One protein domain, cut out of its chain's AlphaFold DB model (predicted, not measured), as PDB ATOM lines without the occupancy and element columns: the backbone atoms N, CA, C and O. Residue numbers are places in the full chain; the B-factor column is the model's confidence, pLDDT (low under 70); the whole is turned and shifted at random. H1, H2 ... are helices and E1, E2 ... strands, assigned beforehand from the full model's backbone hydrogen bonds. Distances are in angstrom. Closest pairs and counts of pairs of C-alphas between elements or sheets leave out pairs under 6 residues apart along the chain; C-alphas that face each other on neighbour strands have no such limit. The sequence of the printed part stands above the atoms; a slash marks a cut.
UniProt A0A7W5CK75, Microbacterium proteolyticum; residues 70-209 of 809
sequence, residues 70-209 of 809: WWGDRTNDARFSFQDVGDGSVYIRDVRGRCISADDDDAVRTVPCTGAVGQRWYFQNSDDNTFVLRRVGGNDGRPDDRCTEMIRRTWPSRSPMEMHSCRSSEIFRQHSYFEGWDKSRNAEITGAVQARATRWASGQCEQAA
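Overview. This is residues 70 to 209 of the 809 residues of a protein of Microbacterium proteolyticum (UniProt A0A7W5CK75). Strands ring a small, loosely closed barrel: the curled sheet E1 E2 E5 E6 makes much of its wall, hairpin E7 and E8 comes beside E6, and hairpin E3 and E4 bridges from E2 towards E8. The long helix H2 packs on E5 on the outside, while short H1 sits at the rim near E7. The printed part has 140 residues, with eight named strands, E1 to E8, followed by H1 and H2; the class is mixed, helices and strands, and the three sheets are antiparallel. It is compact, with a radius of gyration of the C-alphas of 14.7 A and spans of 46 by 35 by 29 A.

Arrangement. E1, residues 78 to 84, and E2, residues 89 to 94, form a hairpin; N 83 and O 91 are 3.0 A apart. The strongly twisted, curled sheet goes on with E5, residues 120 to 126, and E6, residues 130 to 135, in the order E1 E2 E5 E6. Between the neighbour strands E2 and E5, N 90 and O 121 are within hydrogen-bond range at 2.7 A, and in the hairpin E5 and E6, N 124 and O 132 are within hydrogen-bond range at 2.9 A. E3, residues 99 to 102, and E4, residues 108 to 111, are a hairpin with N 101 and O 109 at 2.9 A. Their sheet and the larger one form a sandwich, two sheets face to face, 8.9 A centre to centre, with strands at 68 degrees. In the hairpin of E7, residues 146 to 150, and E8, residues 161 to 165, N 147 and O 164 are 2.9 A apart. The closest C-alphas of E6 and E7, Arg 134 and Cys 147, are 4.5 A apart; those of E4 and E8, Val 108 and Glu 162, 6.3 A. H1, residues 169 to 175, is not on the larger sheet. H2, residues 187 to 207, is on it at a height over the sheet of 4.8 A and stands up from it at 56 degrees; its closest C-alpha to E5 is Ala 197, 4.8 A from that of Phe 123. O i to N i+4 pairs within hydrogen-bond range number 1 of 3 in H1, beside 1 of 4 for O i to N i+3, and 15 of 17 in H2.

Along the chain. E1 begins at C-alpha 78 (37.033, -29.366, 44.895) and is 20.1 A long; E5 is 19.2 A. H2 runs 30.4 A to C-alpha 207 (21.570, 1.644, 36.943).

Size, cuts and confidence. The C-alphas farthest apart, of Thr 75 and Glu 206, are 46.0 A apart. The printed part has no cut, and H1 to H2 is the long link. Mean pLDDT of the printed part is 76.7; residues 70 to 78, 138 to 143, 152 to 159, 169 to 183 and 208 are under 70.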
ATOM      1  N   TRP A  70      31.475 -29.347  49.509       38.16
ATOM      2  CA  TRP A  70      32.091 -30.587  49.025       38.16
ATOM      3  C   TRP A  70      31.521 -30.987  47.671       38.16
ATOM      4  O   TRP A  70      30.300 -31.096  47.511       38.16
ATOM      5  N   TRP A  71      32.405 -31.285  46.720       41.06
ATOM      6  CA  TRP A  71      32.008 -31.855  45.440       41.06
ATOM      7  C   TRP A  71      33.136 -32.690  44.819       41.06
ATOM      8  O   TRP A  71      34.187 -32.157  44.460       41.06
ATOM      9  N   GLY A  72      32.907 -33.999  44.685       36.50
ATOM     10  CA  GLY A  72      33.873 -34.938  44.118       36.50
ATOM     11  C   GLY A  72      33.401 -36.396  44.154       36.50
ATOM     12  O   GLY A  72      32.614 -36.800  45.009       36.50
ATOM     13  N   ASP A  73      33.918 -37.202  43.224       43.81
ATOM     14  CA  ASP A  73      34.217 -38.607  43.527       43.81
ATOM     15  C   ASP A  73      35.408 -38.627  44.510       43.81
ATOM     16  O   ASP A  73      36.195 -37.676  44.522       43.81
ATOM     17  N   ARG A  74      35.550 -39.691  45.316       45.53
ATOM     18  CA  ARG A  74      36.323 -39.794  46.583       45.53
ATOM     19  C   ARG A  74      37.838 -39.507  46.511       45.53
ATOM     20  O   ARG A  74      38.567 -39.823  47.451       45.53
ATOM     21  N   THR A  75      38.334 -38.988  45.398       48.12
ATOM     22  CA  THR A  75      39.744 -38.727  45.103       48.12
ATOM     23  C   THR A  75      40.048 -37.273  44.717       48.12
ATOM     24  O   THR A  75      41.202 -36.880  44.851       48.12
ATOM     25  N   ASN A  76      39.059 -36.465  44.296       52.03
ATOM     26  CA  ASN A  76      39.261 -35.099  43.777       52.03
ATOM     27  C   ASN A  76      38.211 -34.095  44.312       52.03
ATOM     28  O   ASN A  76      37.478 -33.484  43.534       52.03
ATOM     29  N   ASP A  77      38.137 -33.902  45.631       58.53
ATOM     30  CA  ASP A  77      37.211 -32.928  46.229       58.53
ATOM     31  C   ASP A  77      37.644 -31.478  45.953       58.53
ATOM     32  O   ASP A  77      38.530 -30.931  46.620       58.53
ATOM     33  N   ALA A  78      36.979 -30.817  45.004       60.75
ATOM     34  CA  ALA A  78      37.033 -29.366  44.895       60.75
ATOM     35  C   ALA A  78      36.116 -28.768  45.970       60.75
ATOM     36  O   ALA A  78      34.952 -29.159  46.075       60.75
ATOM     37  N   ARG A  79      36.630 -27.823  46.771       74.94
ATOM     38  CA  ARG A  79      35.808 -27.110  47.758       74.94
ATOM     39  C   ARG A  79      35.861 -25.609  47.581       74.94
ATOM     40  O   ARG A  79      36.933 -25.054  47.322       74.94
ATOM     41  N   PHE A  80      34.700 -24.991  47.782       84.31
ATOM     42  CA  PHE A  80      34.492 -23.562  47.610       84.31
ATOM     43  C   PHE A  80      33.754 -22.924  48.794       84.31
ATOM     44  O   PHE A  80      33.004 -23.603  49.499       84.31
ATOM     45  N   SER A  81      33.949 -21.618  48.966       87.38
ATOM     46  CA  SER A  81      33.218 -20.717  49.872       87.38
ATOM     47  C   SER A  81      32.731 -19.465  49.125       87.38
ATOM     48  O   SER A  81      33.232 -19.158  48.039       87.38
ATOM     49  N   PHE A  82      31.735 -18.752  49.671       91.00
ATOM     50  CA  PHE A  82      31.018 -17.660  48.981       91.00
ATOM     51  C   PHE A  82      30.968 -16.377  49.822       91.00
ATOM     52  O   PHE A  82      29.968 -16.088  50.490       91.00
ATOM     53  N   GLN A  83      32.015 -15.561  49.720       91.94
ATOM     54  CA  GLN A  83      32.102 -14.280  50.423       91.94
ATOM     55  C   GLN A  83      31.183 -13.232  49.766       91.94
ATOM     56  O   GLN A  83      31.327 -12.977  48.573       91.94
ATOM     57  N   ASP A  84      30.277 -12.607  50.523       89.62
ATOM     58  CA  ASP A  84      29.438 -11.486  50.051       89.62
ATOM     59  C   ASP A  84      30.299 -10.226  49.791       89.62
ATOM     60  O   ASP A  84      31.296  -9.986  50.477       89.62
ATOM     61  N   VAL A  85      29.938  -9.434  48.777       89.62
ATOM     62  CA  VAL A  85      30.576  -8.144  48.435       89.62
ATOM     63  C   VAL A  85      29.702  -6.949  48.861       89.62
ATOM     64  O   VAL A  85      30.083  -5.794  48.690       89.62
ATOM     65  N   GLY A  86      28.522  -7.209  49.432       85.94
ATOM     66  CA  GLY A  86      27.585  -6.220  49.967       85.94
ATOM     67  C   GLY A  86      26.492  -5.805  48.980       85.94
ATOM     68  O   GLY A  86      25.362  -5.560  49.392       85.94
ATOM     69  N   ASP A  87      26.771  -5.809  47.673       85.38
ATOM     70  CA  ASP A  87      25.788  -5.497  46.619       85.38
ATOM     71  C   ASP A  87      25.018  -6.725  46.093       85.38
ATOM     72  O   ASP A  87      24.314  -6.632  45.092       85.38
ATOM     73  N   GLY A  88      25.150  -7.884  46.748       87.94
ATOM     74  CA  GLY A  88      24.536  -9.150  46.328       87.94
ATOM     75  C   GLY A  88      25.393  -9.972  45.359       87.94
ATOM     76  O   GLY A  88      25.078 -11.140  45.121       87.94
ATOM     77  N   SER A  89      26.499  -9.417  44.844       93.12
ATOM     78  CA  SER A  89      27.558 -10.236  44.243       93.12
ATOM     79  C   SER A  89      28.411 -10.930  45.312       93.12
ATOM     80  O   SER A  89      28.413 -10.551  46.484       93.12
ATOM     81  N   VAL A  90      29.139 -11.966  44.900       94.00
ATOM     82  CA  VAL A  90      29.989 -12.812  45.740       94.00
ATOM     83  C   VAL A  90      31.365 -13.032  45.110       94.00
ATOM     84  O   VAL A  90      31.501 -13.082  43.885       94.00
ATOM     85  N   TYR A  91      32.377 -13.245  45.948       93.81
ATOM     86  CA  TYR A  91      33.610 -13.920  45.549       93.81
ATOM     87  C   TYR A  91      33.481 -15.415  45.837       93.81
ATOM     88  O   TYR A  91      33.212 -15.810  46.973       93.81
ATOM     89  N   ILE A  92      33.732 -16.248  44.829       92.75
ATOM     90  CA  ILE A  92      33.901 -17.693  45.014       92.75
ATOM     91  C   ILE A  92      35.364 -17.923  45.394       92.75
ATOM     92  O   ILE A  92      36.251 -17.506  44.649       92.75
ATOM     93  N   ARG A  93      35.635 -18.562  46.532       91.19
ATOM     94  CA  ARG A  93      36.995 -18.842  47.021       91.19
ATOM     95  C   ARG A  93      37.264 -20.341  47.053       91.19
ATOM     96  O   ARG A  93      36.380 -21.087  47.442       91.19
ATOM     97  N   ASP A  94      38.464 -20.781  46.676       87.25
ATOM     98  CA  ASP A  94      38.908 -22.175  46.827       87.25
ATOM     99  C   ASP A  94      39.375 -22.497  48.267       87.25
ATOM    100  O   ASP A  94      39.508 -21.610  49.113       87.25
ATOM    101  N   VAL A  95      39.715 -23.767  48.538       82.25
ATOM    102  CA  VAL A  95      40.313 -24.234  49.818       82.25
ATOM    103  C   VAL A  95      41.580 -23.494  50.265       82.25
ATOM    104  O   VAL A  95      42.013 -23.654  51.403       82.25
ATOM    105  N   ARG A  96      42.221 -22.728  49.378       87.56
ATOM    106  CA  ARG A  96      43.440 -21.950  49.644       87.56
ATOM    107  C   ARG A  96      43.123 -20.465  49.857       87.56
ATOM    108  O   ARG A  96      44.048 -19.658  49.930       87.56
ATOM    109  N   GLY A  97      41.840 -20.096  49.911       88.62
ATOM    110  CA  GLY A  97      41.370 -18.715  50.009       88.62
ATOM    111  C   GLY A  97      41.578 -17.893  48.733       88.62
ATOM    112  O   GLY A  97      41.544 -16.666  48.796       88.62
ATOM    113  N   ARG A  98      41.831 -18.533  47.582       92.19
ATOM    114  CA  ARG A  98      42.036 -17.857  46.291       92.19
ATOM    115  C   ARG A  98      40.707 -17.684  45.575       92.19
ATOM    116  O   ARG A  98      39.908 -18.612  45.522       92.19
ATOM    117  N   CYS A  99      40.495 -16.518  44.982       93.38
ATOM    118  CA  CYS A  99      39.272 -16.207  44.262       93.38
ATOM    119  C   CYS A  99      39.247 -16.869  42.880       93.38
ATOM    120  O   CYS A  99      40.250 -16.888  42.161       93.38
ATOM    121  N   ILE A 100      38.077 -17.363  42.489       91.75
ATOM    122  CA  ILE A 100      37.787 -17.790  41.124       91.75
ATOM    123  C   ILE A 100      37.586 -16.542  40.265       91.75
ATOM    124  O   ILE A 100      36.672 -15.752  40.499       91.75
ATOM    125  N   SER A 101      38.449 -16.370  39.267       91.31
ATOM    126  CA  SER A 101      38.346 -15.316  38.260       91.31
ATOM    127  C   SER A 101      38.154 -15.944  36.900       91.31
ATOM    128  O   SER A 101      38.877 -16.872  36.540       91.31
ATOM    129  N   ALA A 102      37.249 -15.373  36.123       87.12
ATOM    130  CA  ALA A 102      37.309 -15.493  34.679       87.12
ATOM    131  C   ALA A 102      38.287 -14.457  34.117       87.12
ATOM    132  O   ALA A 102      38.429 -13.362  34.679       87.12
ATOM    133  N   ASP A 103      38.935 -14.789  33.010       82.06
ATOM    134  CA  ASP A 103      39.506 -13.813  32.087       82.06
ATOM    135  C   ASP A 103      38.621 -13.637  30.845       82.06
ATOM    136  O   ASP A 103      37.502 -14.145  30.778       82.06
ATOM    137  N   ASP A 104      39.096 -12.826  29.904       78.88
ATOM    138  CA  ASP A 104      38.341 -12.441  28.712       78.88
ATOM    139  C   ASP A 104      38.424 -13.507  27.591       78.88
ATOM    140  O   ASP A 104      37.675 -13.421  26.622       78.88
ATOM    141  N   ASP A 105      39.259 -14.545  27.767       78.56
ATOM    142  CA  ASP A 105      39.330 -15.763  26.934       78.56
ATOM    143  C   ASP A 105      38.432 -16.897  27.489       78.56
ATOM    144  O   ASP A 105      38.568 -18.066  27.122       78.56
ATOM    145  N   ASP A 106      37.523 -16.554  28.408       76.19
ATOM    146  CA  ASP A 106      36.630 -17.454  29.142       76.19
ATOM    147  C   ASP A 106      37.310 -18.501  30.048       76.19
ATOM    148  O   ASP A 106      36.642 -19.401  30.574       76.19
ATOM    149  N   ALA A 107      38.617 -18.391  30.298       82.12
ATOM    150  CA  ALA A 107      39.323 -19.333  31.152       82.12
ATOM    151  C   ALA A 107      39.093 -19.013  32.639       82.12
ATOM    152  O   ALA A 107      39.377 -17.922  33.143       82.12
ATOM    153  N   VAL A 108      38.598 -20.009  33.378       87.31
ATOM    154  CA  VAL A 108      38.377 -19.908  34.824       87.31
ATOM    155  C   VAL A 108      39.641 -20.317  35.578       87.31
ATOM    156  O   VAL A 108      40.119 -21.445  35.445       87.31
ATOM    157  N   ARG A 109      40.173 -19.414  36.407       89.38
ATOM    158  CA  ARG A 109      41.465 -19.562  37.100       89.38
ATOM    159  C   ARG A 109      41.417 -19.110  38.564       89.38
ATOM    160  O   ARG A 109      40.764 -18.123  38.901       89.38
ATOM    161  N   THR A 110      42.157 -19.798  39.438       89.31
ATOM    162  CA  THR A 110      42.296 -19.446  40.866       89.31
ATOM    163  C   THR A 110      43.396 -18.402  41.077       89.31
ATOM    164  O   THR A 110      44.598 -18.683  41.010       89.31
ATOM    165  N   VAL A 111      43.003 -17.171  41.385       91.50
ATOM    166  CA  VAL A 111      43.884 -16.002  41.545       91.50
ATOM    167  C   VAL A 111      43.814 -15.444  42.972       91.50
ATOM    168  O   VAL A 111      42.876 -15.752  43.703       91.50
ATOM    169  N   PRO A 112      44.783 -14.630  43.431       94.44
ATOM    170  CA  PRO A 112      44.620 -13.902  44.687       94.44
ATOM    171  C   PRO A 112      43.348 -13.045  44.641       94.44
ATOM    172  O   PRO A 112      43.062 -12.429  43.612       94.44
ATOM    173  N   CYS A 113      42.595 -12.991  45.738       92.50
ATOM    174  CA  CYS A 113      41.445 -12.096  45.850       92.50
ATOM    175  C   CYS A 113      41.929 -10.639  45.866       92.50
ATOM    176  O   CYS A 113      42.514 -10.190  46.849       92.50
ATOM    177  N   THR A 114      41.713  -9.917  44.768       92.62
ATOM    178  CA  THR A 114      42.090  -8.501  44.596       92.62
ATOM    179  C   THR A 114      40.881  -7.571  44.605       92.62
ATOM    180  O   THR A 114      41.050  -6.355  44.605       92.62
ATOM    181  N   GLY A 115      39.666  -8.128  44.577       88.31
ATOM    182  CA  GLY A 115      38.423  -7.370  44.439       88.31
ATOM    183  C   GLY A 115      38.122  -6.912  43.009       88.31
ATOM    184  O   GLY A 115      37.181  -6.152  42.790       88.31
ATOM    185  N   ALA A 116      38.908  -7.361  42.023       88.25
ATOM    186  CA  ALA A 116      38.682  -7.036  40.619       88.25
ATOM    187  C   ALA A 116      37.318  -7.555  40.128       88.25
ATOM    188  O   ALA A 116      36.864  -8.626  40.526       88.25
ATOM    189  N   VAL A 117      36.694  -6.816  39.207       85.44
ATOM    190  CA  VAL A 117      35.342  -7.097  38.689       85.44
ATOM    191  C   VAL A 117      35.218  -8.521  38.123       85.44
ATOM    192  O   VAL A 117      34.277  -9.227  38.466       85.44
ATOM    193  N   GLY A 118      36.227  -9.008  37.389       87.25
ATOM    194  CA  GLY A 118      36.269 -10.385  36.869       87.25
ATOM    195  C   GLY A 118      36.376 -11.513  37.914       87.25
ATOM    196  O   GLY A 118      36.361 -12.681  37.530       87.25
ATOM    197  N   GLN A 119      36.479 -11.186  39.209       92.38
ATOM    198  CA  GLN A 119      36.407 -12.128  40.339       92.38
ATOM    199  C   GLN A 119      35.010 -12.185  40.977       92.38
ATOM    200  O   GLN A 119      34.789 -12.984  41.888       92.38
ATOM    201  N   ARG A 120      34.092 -11.304  40.560       92.81
ATOM    202  CA  ARG A 120      32.770 -11.127  41.165       92.81
ATOM    203  C   ARG A 120      31.721 -11.895  40.375       92.81
ATOM    204  O   ARG A 120      31.641 -11.796  39.149       92.81
ATOM    205  N   TRP A 121      30.878 -12.607  41.106       92.75
ATOM    206  CA  TRP A 121      29.820 -13.455  40.571       92.75
ATOM    207  C   TRP A 121      28.484 -13.083  41.208       92.75
ATOM    208  O   TRP A 121      28.468 -12.532  42.301       92.75
ATOM    209  N   TYR A 122      27.354 -13.370  40.573       92.69
ATOM    210  CA  TYR A 122      26.031 -13.144  41.159       92.69
ATOM    211  C   TYR A 122      25.087 -14.302  40.860       92.69
ATOM    212  O   TYR A 122      25.177 -14.952  39.817       92.69
ATOM    213  N   PHE A 123      24.170 -14.554  41.791       91.75
ATOM    214  CA  PHE A 123      23.107 -15.529  41.594       91.75
ATOM    215  C   PHE A 123      21.982 -14.898  40.774       91.75
ATOM    216  O   PHE A 123      21.491 -13.823  41.108       91.75
ATOM    217  N   GLN A 124      21.555 -15.578  39.717       88.75
ATOM    218  CA  GLN A 124      20.375 -15.234  38.931       88.75
ATOM    219  C   GLN A 124      19.369 -16.376  39.030       88.75
ATOM    220  O   GLN A 124      19.727 -17.547  38.938       88.75
ATOM    221  N   ASN A 125      18.102 -16.032  39.237       87.25
ATOM    222  CA  ASN A 125      17.017 -17.000  39.289       87.25
ATOM    223  C   ASN A 125      16.664 -17.475  37.866       87.25
ATOM    224  O   ASN A 125      16.604 -16.659  36.946       87.25
ATOM    225  N   SER A 126      16.442 -18.776  37.698       82.00
ATOM    226  CA  SER A 126      16.090 -19.423  36.430       82.00
ATOM    227  C   SER A 126      14.646 -19.926  36.465       82.00
ATOM    228  O   SER A 126      14.132 -20.284  37.528       82.00
ATOM    229  N   ASP A 127      14.003 -19.990  35.298       74.88
ATOM    230  CA  ASP A 127      12.589 -20.359  35.158       74.88
ATOM    231  C   ASP A 127      12.295 -21.781  35.701       74.88
ATOM    232  O   ASP A 127      11.222 -22.032  36.246       74.88
ATOM    233  N   ASP A 128      13.281 -22.687  35.646       72.56
ATOM    234  CA  ASP A 128      13.203 -24.084  36.112       72.56
ATOM    235  C   ASP A 128      13.400 -24.243  37.642       72.56
ATOM    236  O   ASP A 128      13.945 -25.242  38.108       72.56
ATOM    237  N   ASN A 129      12.996 -23.252  38.448       76.06
ATOM    238  CA  ASN A 129      13.098 -23.276  39.919       76.06
ATOM    239  C   ASN A 129      14.533 -23.535  40.445       76.06
ATOM    240  O   ASN A 129      14.738 -24.201  41.463       76.06
ATOM    241  N   THR A 130      15.527 -23.000  39.738       82.75
ATOM    242  CA  THR A 130      16.968 -23.157  40.001       82.75
ATOM    243  C   THR A 130      17.665 -21.796  39.998       82.75
ATOM    244  O   THR A 130      17.071 -20.780  39.636       82.75
ATOM    245  N   PHE A 131      18.937 -21.757  40.399       85.19
ATOM    246  CA  PHE A 131      19.779 -20.567  40.278       85.19
ATOM    247  C   PHE A 131      20.977 -20.848  39.373       85.19
ATOM    248  O   PHE A 131      21.523 -21.949  39.375       85.19
ATOM    249  N   VAL A 132      21.404 -19.827  38.636       87.00
ATOM    250  CA  VAL A 132      22.617 -19.831  37.813       87.00
ATOM    251  C   VAL A 132      23.602 -18.806  38.370       87.00
ATOM    252  O   VAL A 132      23.192 -17.780  38.914       87.00
ATOM    253  N   LEU A 133      24.899 -19.081  38.254       90.25
ATOM    254  CA  LEU A 133      25.959 -18.212  38.761       90.25
ATOM    255  C   LEU A 133      26.628 -17.494  37.583       90.25
ATOM    256  O   LEU A 133      27.256 -18.132  36.735       90.25
ATOM    257  N   ARG A 134      26.446 -16.174  37.507       90.00
ATOM    258  CA  ARG A 134      26.882 -15.319  36.389       90.00
ATOM    259  C   ARG A 134      28.042 -14.421  36.792       90.00
ATOM    260  O   ARG A 134      28.149 -14.046  37.958       90.00
ATOM    261  N   ARG A 135      28.894 -14.047  35.839       90.56
ATOM    262  CA  ARG A 135      29.977 -13.071  36.049       90.56
ATOM    263  C   ARG A 135      29.431 -11.642  36.072       90.56
ATOM    264  O   ARG A 135      28.602 -11.279  35.242       90.56
ATOM    265  N   VAL A 136      29.908 -10.805  36.997       86.88
ATOM    266  CA  VAL A 136      29.527  -9.380  37.079       86.88
ATOM    267  C   VAL A 136      30.260  -8.566  36.000       86.88
ATOM    268  O   VAL A 136      31.107  -7.741  36.311       86.88
ATOM    269  N   GLY A 137      29.920  -8.773  34.725       77.88
ATOM    270  CA  GLY A 137      30.395  -7.946  33.608       77.88
ATOM    271  C   GLY A 137      31.847  -8.182  33.159       77.88
ATOM    272  O   GLY A 137      32.717  -8.601  33.925       77.88
ATOM    273  N   GLY A 138      32.111  -7.860  31.891       64.75
ATOM    274  CA  GLY A 138      33.465  -7.752  31.348       64.75
ATOM    275  C   GLY A 138      34.108  -6.398  31.673       64.75
ATOM    276  O   GLY A 138      33.423  -5.423  31.993       64.75
ATOM    277  N   ASN A 139      35.435  -6.303  31.526       58.22
ATOM    278  CA  ASN A 139      36.165  -5.032  31.681       58.22
ATOM    279  C   ASN A 139      35.746  -3.958  30.649       58.22
ATOM    280  O   ASN A 139      36.073  -2.785  30.816       58.22
ATOM    281  N   ASP A 140      35.031  -4.345  29.587       64.19
ATOM    282  CA  ASP A 140      34.521  -3.473  28.525       64.19
ATOM    283  C   ASP A 140      33.146  -2.843  28.834       64.19
ATOM    284  O   ASP A 140      32.607  -2.095  28.015       64.19
ATOM    285  N   GLY A 141      32.567  -3.138  30.005       63.03
ATOM    286  CA  GLY A 141      31.262  -2.626  30.429       63.03
ATOM    287  C   GLY A 141      30.066  -3.246  29.698       63.03
ATOM    288  O   GLY A 141      28.942  -2.760  29.857       63.03
ATOM    289  N   ARG A 142      30.263  -4.304  28.900       64.25
ATOM    290  CA  ARG A 142      29.152  -5.035  28.282       64.25
ATOM    291  C   ARG A 142      28.505  -6.008  29.277       64.25
ATOM    292  O   ARG A 142      29.174  -6.488  30.196       64.25
ATOM    293  N   PRO A 143      27.204  -6.326  29.107       66.31
ATOM    294  CA  PRO A 143      26.579  -7.434  29.815       66.31
ATOM    295  C   PRO A 143      27.322  -8.724  29.487       66.31
ATOM    296  O   PRO A 143      27.412  -9.105  28.318       66.31
ATOM    297  N   ASP A 144      27.868  -9.364  30.514       75.31
ATOM    298  CA  ASP A 144      28.578 -10.619  30.347       75.31
ATOM    299  C   ASP A 144      27.563 -11.766  30.342       75.31
ATOM    300  O   ASP A 144      27.004 -12.137  31.375       75.31
ATOM    301  N   ASP A 145      27.294 -12.319  29.158       80.31
ATOM    302  CA  ASP A 145      26.363 -13.437  28.980       80.31
ATOM    303  C   ASP A 145      26.971 -14.777  29.438       80.31
ATOM    304  O   ASP A 145      26.607 -15.826  28.919       80.31
ATOM    305  N   ARG A 146      27.924 -14.781  30.378       85.94
ATOM    306  CA  ARG A 146      28.650 -15.985  30.797       85.94
ATOM    307  C   ARG A 146      28.198 -16.485  32.168       85.94
ATOM    308  O   ARG A 146      28.188 -15.769  33.172       85.94
ATOM    309  N   CYS A 147      27.810 -17.754  32.168       88.19
ATOM    310  CA  CYS A 147      27.395 -18.544  33.316       88.19
ATOM    311  C   CYS A 147      28.473 -19.594  33.574       88.19
ATOM    312  O   CYS A 147      28.975 -20.195  32.621       88.19
ATOM    313  N   THR A 148      28.813 -19.849  34.837       86.69
ATOM    314  CA  THR A 148      29.749 -20.932  35.165       86.69
ATOM    315  C   THR A 148      29.033 -22.267  35.382       86.69
ATOM    316  O   THR A 148      27.994 -22.333  36.041       86.69
ATOM    317  N   GLU A 149      29.606 -23.332  34.822       80.94
ATOM    318  CA  GLU A 149      29.236 -24.728  35.060       80.94
ATOM    319  C   GLU A 149      30.331 -25.404  35.897       80.94
ATOM    320  O   GLU A 149      31.518 -25.247  35.606       80.94
ATOM    321  N   MET A 150      29.949 -26.194  36.908       70.06
ATOM    322  CA  MET A 150      30.878 -27.098  37.597       70.06
ATOM    323  C   MET A 150      30.877 -28.465  36.907       70.06
ATOM    324  O   MET A 150      29.859 -29.160  36.880       70.06
ATOM    325  N   ILE A 151      32.019 -28.874  36.357       70.06
ATOM    326  CA  ILE A 151      32.098 -30.034  35.461       70.06
ATOM    327  C   ILE A 151      32.198 -31.330  36.274       70.06
ATOM    328  O   ILE A 151      33.199 -31.571  36.947       70.06
ATOM    329  N   ARG A 152      31.229 -32.249  36.130       61.28
ATOM    330  CA  ARG A 152      31.201 -33.560  36.836       61.28
ATOM    331  C   ARG A 152      32.386 -34.501  36.550       61.28
ATOM    332  O   ARG A 152      32.442 -35.590  37.115       61.28
ATOM    333  N   ARG A 153      33.305 -34.150  35.645       59.28
ATOM    334  CA  ARG A 153      34.452 -34.983  35.252       59.28
ATOM    335  C   ARG A 153      35.737 -34.165  35.226       59.28
ATOM    336  O   ARG A 153      36.065 -33.543  34.218       59.28
ATOM    337  N   THR A 154      36.498 -34.237  36.315       52.69
ATOM    338  CA  THR A 154      37.863 -33.708  36.368       52.69
ATOM    339  C   THR A 154      38.777 -34.508  35.437       52.69
ATOM    340  O   THR A 154      39.310 -35.553  35.817       52.69
ATOM    341  N   TRP A 155      39.017 -33.999  34.231       60.53
ATOM    342  CA  TRP A 155      40.295 -34.262  33.572       60.53
ATOM    343  C   TRP A 155      41.380 -33.561  34.406       60.53
ATOM    344  O   TRP A 155      41.206 -32.379  34.709       60.53
ATOM    345  N   PRO A 156      42.486 -34.227  34.789       64.56
ATOM    346  CA  PRO A 156      43.422 -33.730  35.812       64.56
ATOM    347  C   PRO A 156      44.200 -32.447  35.446       64.56
ATOM    348  O   PRO A 156      45.052 -32.010  36.213       64.56
ATOM    349  N   SER A 157      43.928 -31.844  34.286       59.19
ATOM    350  CA  SER A 157      44.540 -30.609  33.784       59.19
ATOM    351  C   SER A 157      43.566 -29.437  33.589       59.19
ATOM    352  O   SER A 157      44.019 -28.357  33.214       59.19
ATOM    353  N   ARG A 158      42.253 -29.610  33.814       62.84
ATOM    354  CA  ARG A 158      41.260 -28.527  33.677       62.84
ATOM    355  C   ARG A 158      40.811 -27.981  35.030       62.84
ATOM    356  O   ARG A 158      40.808 -28.691  36.034       62.84
ATOM    357  N   SER A 159      40.409 -26.710  35.029       67.12
ATOM    358  CA  SER A 159      39.675 -26.107  36.142       67.12
ATOM    359  C   SER A 159      38.392 -26.913  36.409       67.12
ATOM    360  O   SER A 159      37.771 -27.371  35.449       67.12
ATOM    361  N   PRO A 160      37.953 -27.087  37.672       72.12
ATOM    362  CA  PRO A 160      36.667 -27.722  37.991       72.12
ATOM    363  C   PRO A 160      35.446 -26.924  37.494       72.12
ATOM    364  O   PRO A 160      34.316 -27.394  37.612       72.12
ATOM    365  N   MET A 161      35.672 -25.720  36.963       80.06
ATOM    366  CA  MET A 161      34.660 -24.800  36.464       80.06
ATOM    367  C   MET A 161      34.969 -24.412  35.014       80.06
ATOM    368  O   MET A 161      36.083 -23.977  34.720       80.06
ATOM    369  N   GLU A 162      33.977 -24.525  34.134       83.00
ATOM    370  CA  GLU A 162      33.977 -23.937  32.788       83.00
ATOM    371  C   GLU A 162      32.961 -22.775  32.726       83.00
ATOM    372  O   GLU A 162      32.188 -22.550  33.666       83.00
ATOM    373  N   MET A 163      33.003 -21.985  31.649       85.56
ATOM    374  CA  MET A 163      32.043 -20.908  31.385       85.56
ATOM    375  C   MET A 163      31.383 -21.069  30.022       85.56
ATOM    376  O   MET A 163      32.058 -21.199  28.999       85.56
ATOM    377  N   HIS A 164      30.060 -20.942  30.008       85.38
ATOM    378  CA  HIS A 164      29.214 -21.090  28.829       85.38
ATOM    379  C   HIS A 164      28.317 -19.858  28.666       85.38
ATOM    380  O   HIS A 164      28.072 -19.126  29.625       85.38
ATOM    381  N   SER A 165      27.793 -19.628  27.458       85.00
ATOM    382  CA  SER A 165      26.764 -18.597  27.257       85.00
ATOM    383  C   SER A 165      25.484 -18.981  28.000       85.00
ATOM    384  O   SER A 165      24.955 -20.076  27.781       85.00
ATOM    385  N   CYS A 166      24.943 -18.059  28.801       81.94
ATOM    386  CA  CYS A 166      23.700 -18.225  29.556       81.94
ATOM    387  C   CYS A 166      22.459 -18.423  28.665       81.94
ATOM    388  O   CYS A 166      21.395 -18.790  29.156       81.94
ATOM    389  N   ARG A 167      22.582 -18.202  27.349       78.56
ATOM    390  CA  ARG A 167      21.512 -18.391  26.356       78.56
ATOM    391  C   ARG A 167      21.476 -19.782  25.716       78.56
ATOM    392  O   ARG A 167      20.508 -20.093  25.023       78.56
ATOM    393  N   SER A 168      22.510 -20.609  25.889       71.81
ATOM    394  CA  SER A 168      22.627 -21.905  25.196       71.81
ATOM    395  C   SER A 168      21.728 -22.991  25.814       71.81
ATOM    396  O   SER A 168      22.150 -23.812  26.625       71.81
ATOM    397  N   SER A 169      20.452 -22.999  25.416       57.66
ATOM    398  CA  SER A 169      19.380 -23.828  25.998       57.66
ATOM    399  C   SER A 169      19.623 -25.347  26.012       57.66
ATOM    400  O   SER A 169      19.009 -26.039  26.825       57.66
ATOM    401  N   GLU A 170      20.515 -25.877  25.167       60.91
ATOM    402  CA  GLU A 170      20.924 -27.291  25.205       60.91
ATOM    403  C   GLU A 170      21.798 -27.636  26.420       60.91
ATOM    404  O   GLU A 170      21.583 -28.678  27.038       60.91
ATOM    405  N   ILE A 171      22.736 -26.762  26.807       56.69
ATOM    406  CA  ILE A 171      23.662 -27.026  27.923       56.69
ATOM    407  C   ILE A 171      22.916 -26.911  29.263       56.69
ATOM    408  O   ILE A 171      23.041 -27.784  30.128       56.69
ATOM    409  N   PHE A 172      22.041 -25.906  29.401       56.41
ATOM    410  CA  PHE A 172      21.293 -25.656  30.643       56.41
ATOM    411  C   PHE A 172      20.454 -26.841  31.129       56.41
ATOM    412  O   PHE A 172      20.398 -27.114  32.326       56.41
ATOM    413  N   ARG A 173      19.827 -27.587  30.214       57.38
ATOM    414  CA  ARG A 173      18.936 -28.700  30.587       57.38
ATOM    415  C   ARG A 173      19.660 -29.962  31.042       57.38
ATOM    416  O   ARG A 173      19.042 -30.805  31.690       57.38
ATOM    417  N   GLN A 174      20.928 -30.125  30.676       53.75
ATOM    418  CA  GLN A 174      21.681 -31.351  30.948       53.75
ATOM    419  C   GLN A 174      22.742 -31.173  32.041       53.75
ATOM    420  O   GLN A 174      23.058 -32.146  32.725       53.75
ATOM    421  N   HIS A 175      23.256 -29.954  32.250       52.28
ATOM    422  CA  HIS A 175      24.477 -29.752  33.032       52.28
ATOM    423  C   HIS A 175      24.387 -28.782  34.222       52.28
ATOM    424  O   HIS A 175      25.203 -28.883  35.138       52.28
ATOM    425  N   SER A 176      23.362 -27.924  34.322       49.66
ATOM    426  CA  SER A 176      23.189 -26.968  35.439       49.66
ATOM    427  C   SER A 176      22.830 -27.602  36.798       49.66
ATOM    428  O   SER A 176      22.349 -26.924  37.704       49.66
ATOM    429  N   TYR A 177      23.051 -28.907  36.966       49.38
ATOM    430  CA  TYR A 177      22.659 -29.698  38.128       49.38
ATOM    431  C   TYR A 177      23.574 -29.493  39.347       49.38
ATOM    432  O   TYR A 177      24.234 -30.420  39.835       49.38
ATOM    433  N   PHE A 178      23.478 -28.299  39.933       55.59
ATOM    434  CA  PHE A 178      23.488 -28.155  41.386       55.59
ATOM    435  C   PHE A 178      22.230 -28.851  41.959       55.59
ATOM    436  O   PHE A 178      21.253 -28.205  42.322       55.59
ATOM    437  N   GLU A 179      22.238 -30.187  42.060       50.19
ATOM    438  CA  GLU A 179      21.104 -31.004  42.564       50.19
ATOM    439  C   GLU A 179      20.638 -30.649  43.996       50.19
ATOM    440  O   GLU A 179      19.574 -31.095  44.430       50.19
ATOM    441  N   GLY A 180      21.420 -29.852  44.734       51.41
ATOM    442  CA  GLY A 180      21.062 -29.299  46.045       51.41
ATOM    443  C   GLY A 180      20.398 -27.913  46.024       51.41
ATOM    444  O   GLY A 180      20.093 -27.403  47.094       51.41
ATOM    445  N   TRP A 181      20.212 -27.290  44.851       56.75
ATOM    446  CA  TRP A 181      19.706 -25.909  44.690       56.75
ATOM    447  C   TRP A 181      18.307 -25.842  44.052       56.75
ATOM    448  O   TRP A 181      17.798 -24.764  43.752       56.75
ATOM    449  N   ASP A 182      17.669 -27.000  43.877       64.75
ATOM    450  CA  ASP A 182      16.222 -27.121  43.696       64.75
ATOM    451  C   ASP A 182      15.522 -26.530  44.929       64.75
ATOM    452  O   ASP A 182      15.687 -27.036  46.048       64.75
ATOM    453  N   LYS A 183      14.728 -25.467  44.733       66.25
ATOM    454  CA  LYS A 183      14.098 -24.733  45.847       66.25
ATOM    455  C   LYS A 183      13.167 -25.594  46.703       66.25
ATOM    456  O   LYS A 183      12.869 -25.223  47.836       66.25
ATOM    457  N   SER A 184      12.719 -26.744  46.193       71.56
ATOM    458  CA  SER A 184      11.889 -27.689  46.947       71.56
ATOM    459  C   SER A 184      12.664 -28.502  47.995       71.56
ATOM    460  O   SER A 184      12.052 -29.020  48.928       71.56
ATOM    461  N   ARG A 185      13.997 -28.613  47.877       72.12
ATOM    462  CA  ARG A 185      14.820 -29.500  48.724       72.12
ATOM    463  C   ARG A 185      15.416 -28.824  49.953       72.12
ATOM    464  O   ARG A 185      15.669 -29.506  50.944       72.12
ATOM    465  N   ASN A 186      15.664 -27.515  49.907       73.81
ATOM    466  CA  ASN A 186      16.190 -26.767  51.048       73.81
ATOM    467  C   ASN A 186      15.714 -25.304  51.031       73.81
ATOM    468  O   ASN A 186      16.271 -24.458  50.326       73.81
ATOM    469  N   ALA A 187      14.683 -25.007  51.826       76.50
ATOM    470  CA  ALA A 187      14.082 -23.677  51.911       76.50
ATOM    471  C   ALA A 187      15.024 -22.612  52.513       76.50
ATOM    472  O   ALA A 187      14.943 -21.446  52.133       76.50
ATOM    473  N   GLU A 188      15.936 -23.000  53.409       74.12
ATOM    474  CA  GLU A 188      16.855 -22.080  54.093       74.12
ATOM    475  C   GLU A 188      17.971 -21.599  53.155       74.12
ATOM    476  O   GLU A 188      18.147 -20.395  52.965       74.12
ATOM    477  N   ILE A 189      18.650 -22.534  52.471       70.19
ATOM    478  CA  ILE A 189      19.642 -22.205  51.429       70.19
ATOM    479  C   ILE A 189      18.979 -21.385  50.318       70.19
ATOM    480  O   ILE A 189      19.528 -20.375  49.879       70.19
ATOM    481  N   THR A 190      17.772 -21.783  49.906       80.19
ATOM    482  CA  THR A 190      16.987 -21.038  48.918       80.19
ATOM    483  C   THR A 190      16.765 -19.596  49.351       80.19
ATOM    484  O   THR A 190      16.986 -18.701  48.544       80.19
ATOM    485  N   GLY A 191      16.365 -19.354  50.604       83.56
ATOM    486  CA  GLY A 191      16.150 -18.006  51.129       83.56
ATOM    487  C   GLY A 191      17.409 -17.138  51.057       83.56
ATOM    488  O   GLY A 191      17.354 -16.020  50.545       83.56
ATOM    489  N   ALA A 192      18.557 -17.665  51.491       83.06
ATOM    490  CA  ALA A 192      19.827 -16.936  51.464       83.06
ATOM    491  C   ALA A 192      20.303 -16.612  50.032       83.06
ATOM    492  O   ALA A 192      20.748 -15.495  49.754       83.06
ATOM    493  N   VAL A 193      20.180 -17.566  49.104       86.69
ATOM    494  CA  VAL A 193      20.552 -17.385  47.689       86.69
ATOM    495  C   VAL A 193      19.594 -16.423  46.983       86.69
ATOM    496  O   VAL A 193      20.041 -15.521  46.274       86.69
ATOM    497  N   GLN A 194      18.285 -16.577  47.208       87.06
ATOM    498  CA  GLN A 194      17.240 -15.706  46.672       87.06
ATOM    499  C   GLN A 194      17.449 -14.256  47.132       87.06
ATOM    500  O   GLN A 194      17.419 -13.351  46.301       87.06
ATOM    501  N   ALA A 195      17.767 -14.035  48.413       84.62
ATOM    502  CA  ALA A 195      18.080 -12.710  48.945       84.62
ATOM    503  C   ALA A 195      19.300 -12.070  48.254       84.62
ATOM    504  O   ALA A 195      19.232 -10.908  47.854       84.62
ATOM    505  N   ARG A 196      20.396 -12.820  48.035       89.50
ATOM    506  CA  ARG A 196      21.573 -12.315  47.293       89.50
ATOM    507  C   ARG A 196      21.230 -11.975  45.835       89.50
ATOM    508  O   ARG A 196      21.581 -10.890  45.370       89.50
ATOM    509  N   ALA A 197      20.487 -12.844  45.143       89.88
ATOM    510  CA  ALA A 197      20.034 -12.621  43.765       89.88
ATOM    511  C   ALA A 197      19.163 -11.357  43.626       89.88
ATOM    512  O   ALA A 197      19.375 -10.527  42.741       89.88
ATOM    513  N   THR A 198      18.206 -11.185  44.539       88.31
ATOM    514  CA  THR A 198      17.288 -10.041  44.570       88.31
ATOM    515  C   THR A 198      17.990  -8.740  44.960       88.31
ATOM    516  O   THR A 198      17.694  -7.699  44.367       88.31
ATOM    517  N   ARG A 199      18.978  -8.778  45.870       87.69
ATOM    518  CA  ARG A 199      19.817  -7.614  46.208       87.69
ATOM    519  C   ARG A 199      20.605  -7.121  44.989       87.69
ATOM    520  O   ARG A 199      20.522  -5.939  44.656       87.69
ATOM    521  N   TRP A 200      21.280  -8.029  44.278       89.75
ATOM    522  CA  TRP A 200      22.033  -7.685  43.066       89.75
ATOM    523  C   TRP A 200      21.131  -7.119  41.965       89.75
ATOM    524  O   TRP A 200      21.409  -6.057  41.403       89.75
ATOM    525  N   ALA A 201      20.003  -7.782  41.693       87.94
ATOM    526  CA  ALA A 201      19.076  -7.340  40.658       87.94
ATOM    527  C   ALA A 201      18.429  -5.984  40.984       87.94
ATOM    528  O   ALA A 201      18.261  -5.168  40.079       87.94
ATOM    529  N   SER A 202      18.149  -5.704  42.263       83.69
ATOM    530  CA  SER A 202      17.659  -4.395  42.724       83.69
ATOM    531  C   SER A 202      18.661  -3.274  42.436       83.69
ATOM    532  O   SER A 202      18.275  -2.241  41.890       83.69
ATOM    533  N   GLY A 203      19.959  -3.498  42.680       83.75
ATOM    534  CA  GLY A 203      21.011  -2.545  42.301       83.75
ATOM    535  C   GLY A 203      21.112  -2.321  40.783       83.75
ATOM    536  O   GLY A 203      21.367  -1.207  40.323       83.75
ATOM    537  N   GLN A 204      20.842  -3.353  39.976       84.31
ATOM    538  CA  GLN A 204      20.789  -3.227  38.514       84.31
ATOM    539  C   GLN A 204      19.547  -2.480  38.000       84.31
ATOM    540  O   GLN A 204      19.629  -1.868  36.929       84.31
ATOM    541  N   CYS A 205      18.433  -2.478  38.745       80.69
ATOM    542  CA  CYS A 205      17.248  -1.673  38.422       80.69
ATOM    543  C   CYS A 205      17.594  -0.177  38.357       80.69
ATOM    544  O   CYS A 205      17.209   0.504  37.407       80.69
ATOM    545  N   GLU A 206      18.336   0.321  39.353       73.12
ATOM    546  CA  GLU A 206      18.695   1.741  39.488       73.12
ATOM    547  C   GLU A 206      19.631   2.208  38.368       73.12
ATOM    548  O   GLU A 206      19.448   3.280  37.796       73.12
ATOM    549  N   GLN A 207      20.606   1.368  38.013       74.62
ATOM    550  CA  GLN A 207      21.570   1.644  36.943       74.62
ATOM    551  C   GLN A 207      20.968   1.468  35.539       74.62
ATOM    552  O   GLN A 207      21.603   1.814  34.544       74.62
ATOM    553  N   ALA A 208      19.759   0.898  35.447       64.75
ATOM    554  CA  ALA A 208      19.068   0.547  34.209       64.75
ATOM    555  C   ALA A 208      19.937  -0.247  33.210       64.75
ATOM    556  O   ALA A 208      19.692  -0.184  32.002       64.75
ATOM    557  N   ALA A 209      20.938  -0.997  33.688       71.81
ATOM    558  CA  ALA A 209      21.948  -1.644  32.856       71.81
ATOM    559  C   ALA A 209      21.465  -3.006  32.330       71.81
ATOM    560  O   ALA A 209      21.074  -3.099  31.162       71.81
TER     561      ALA A 209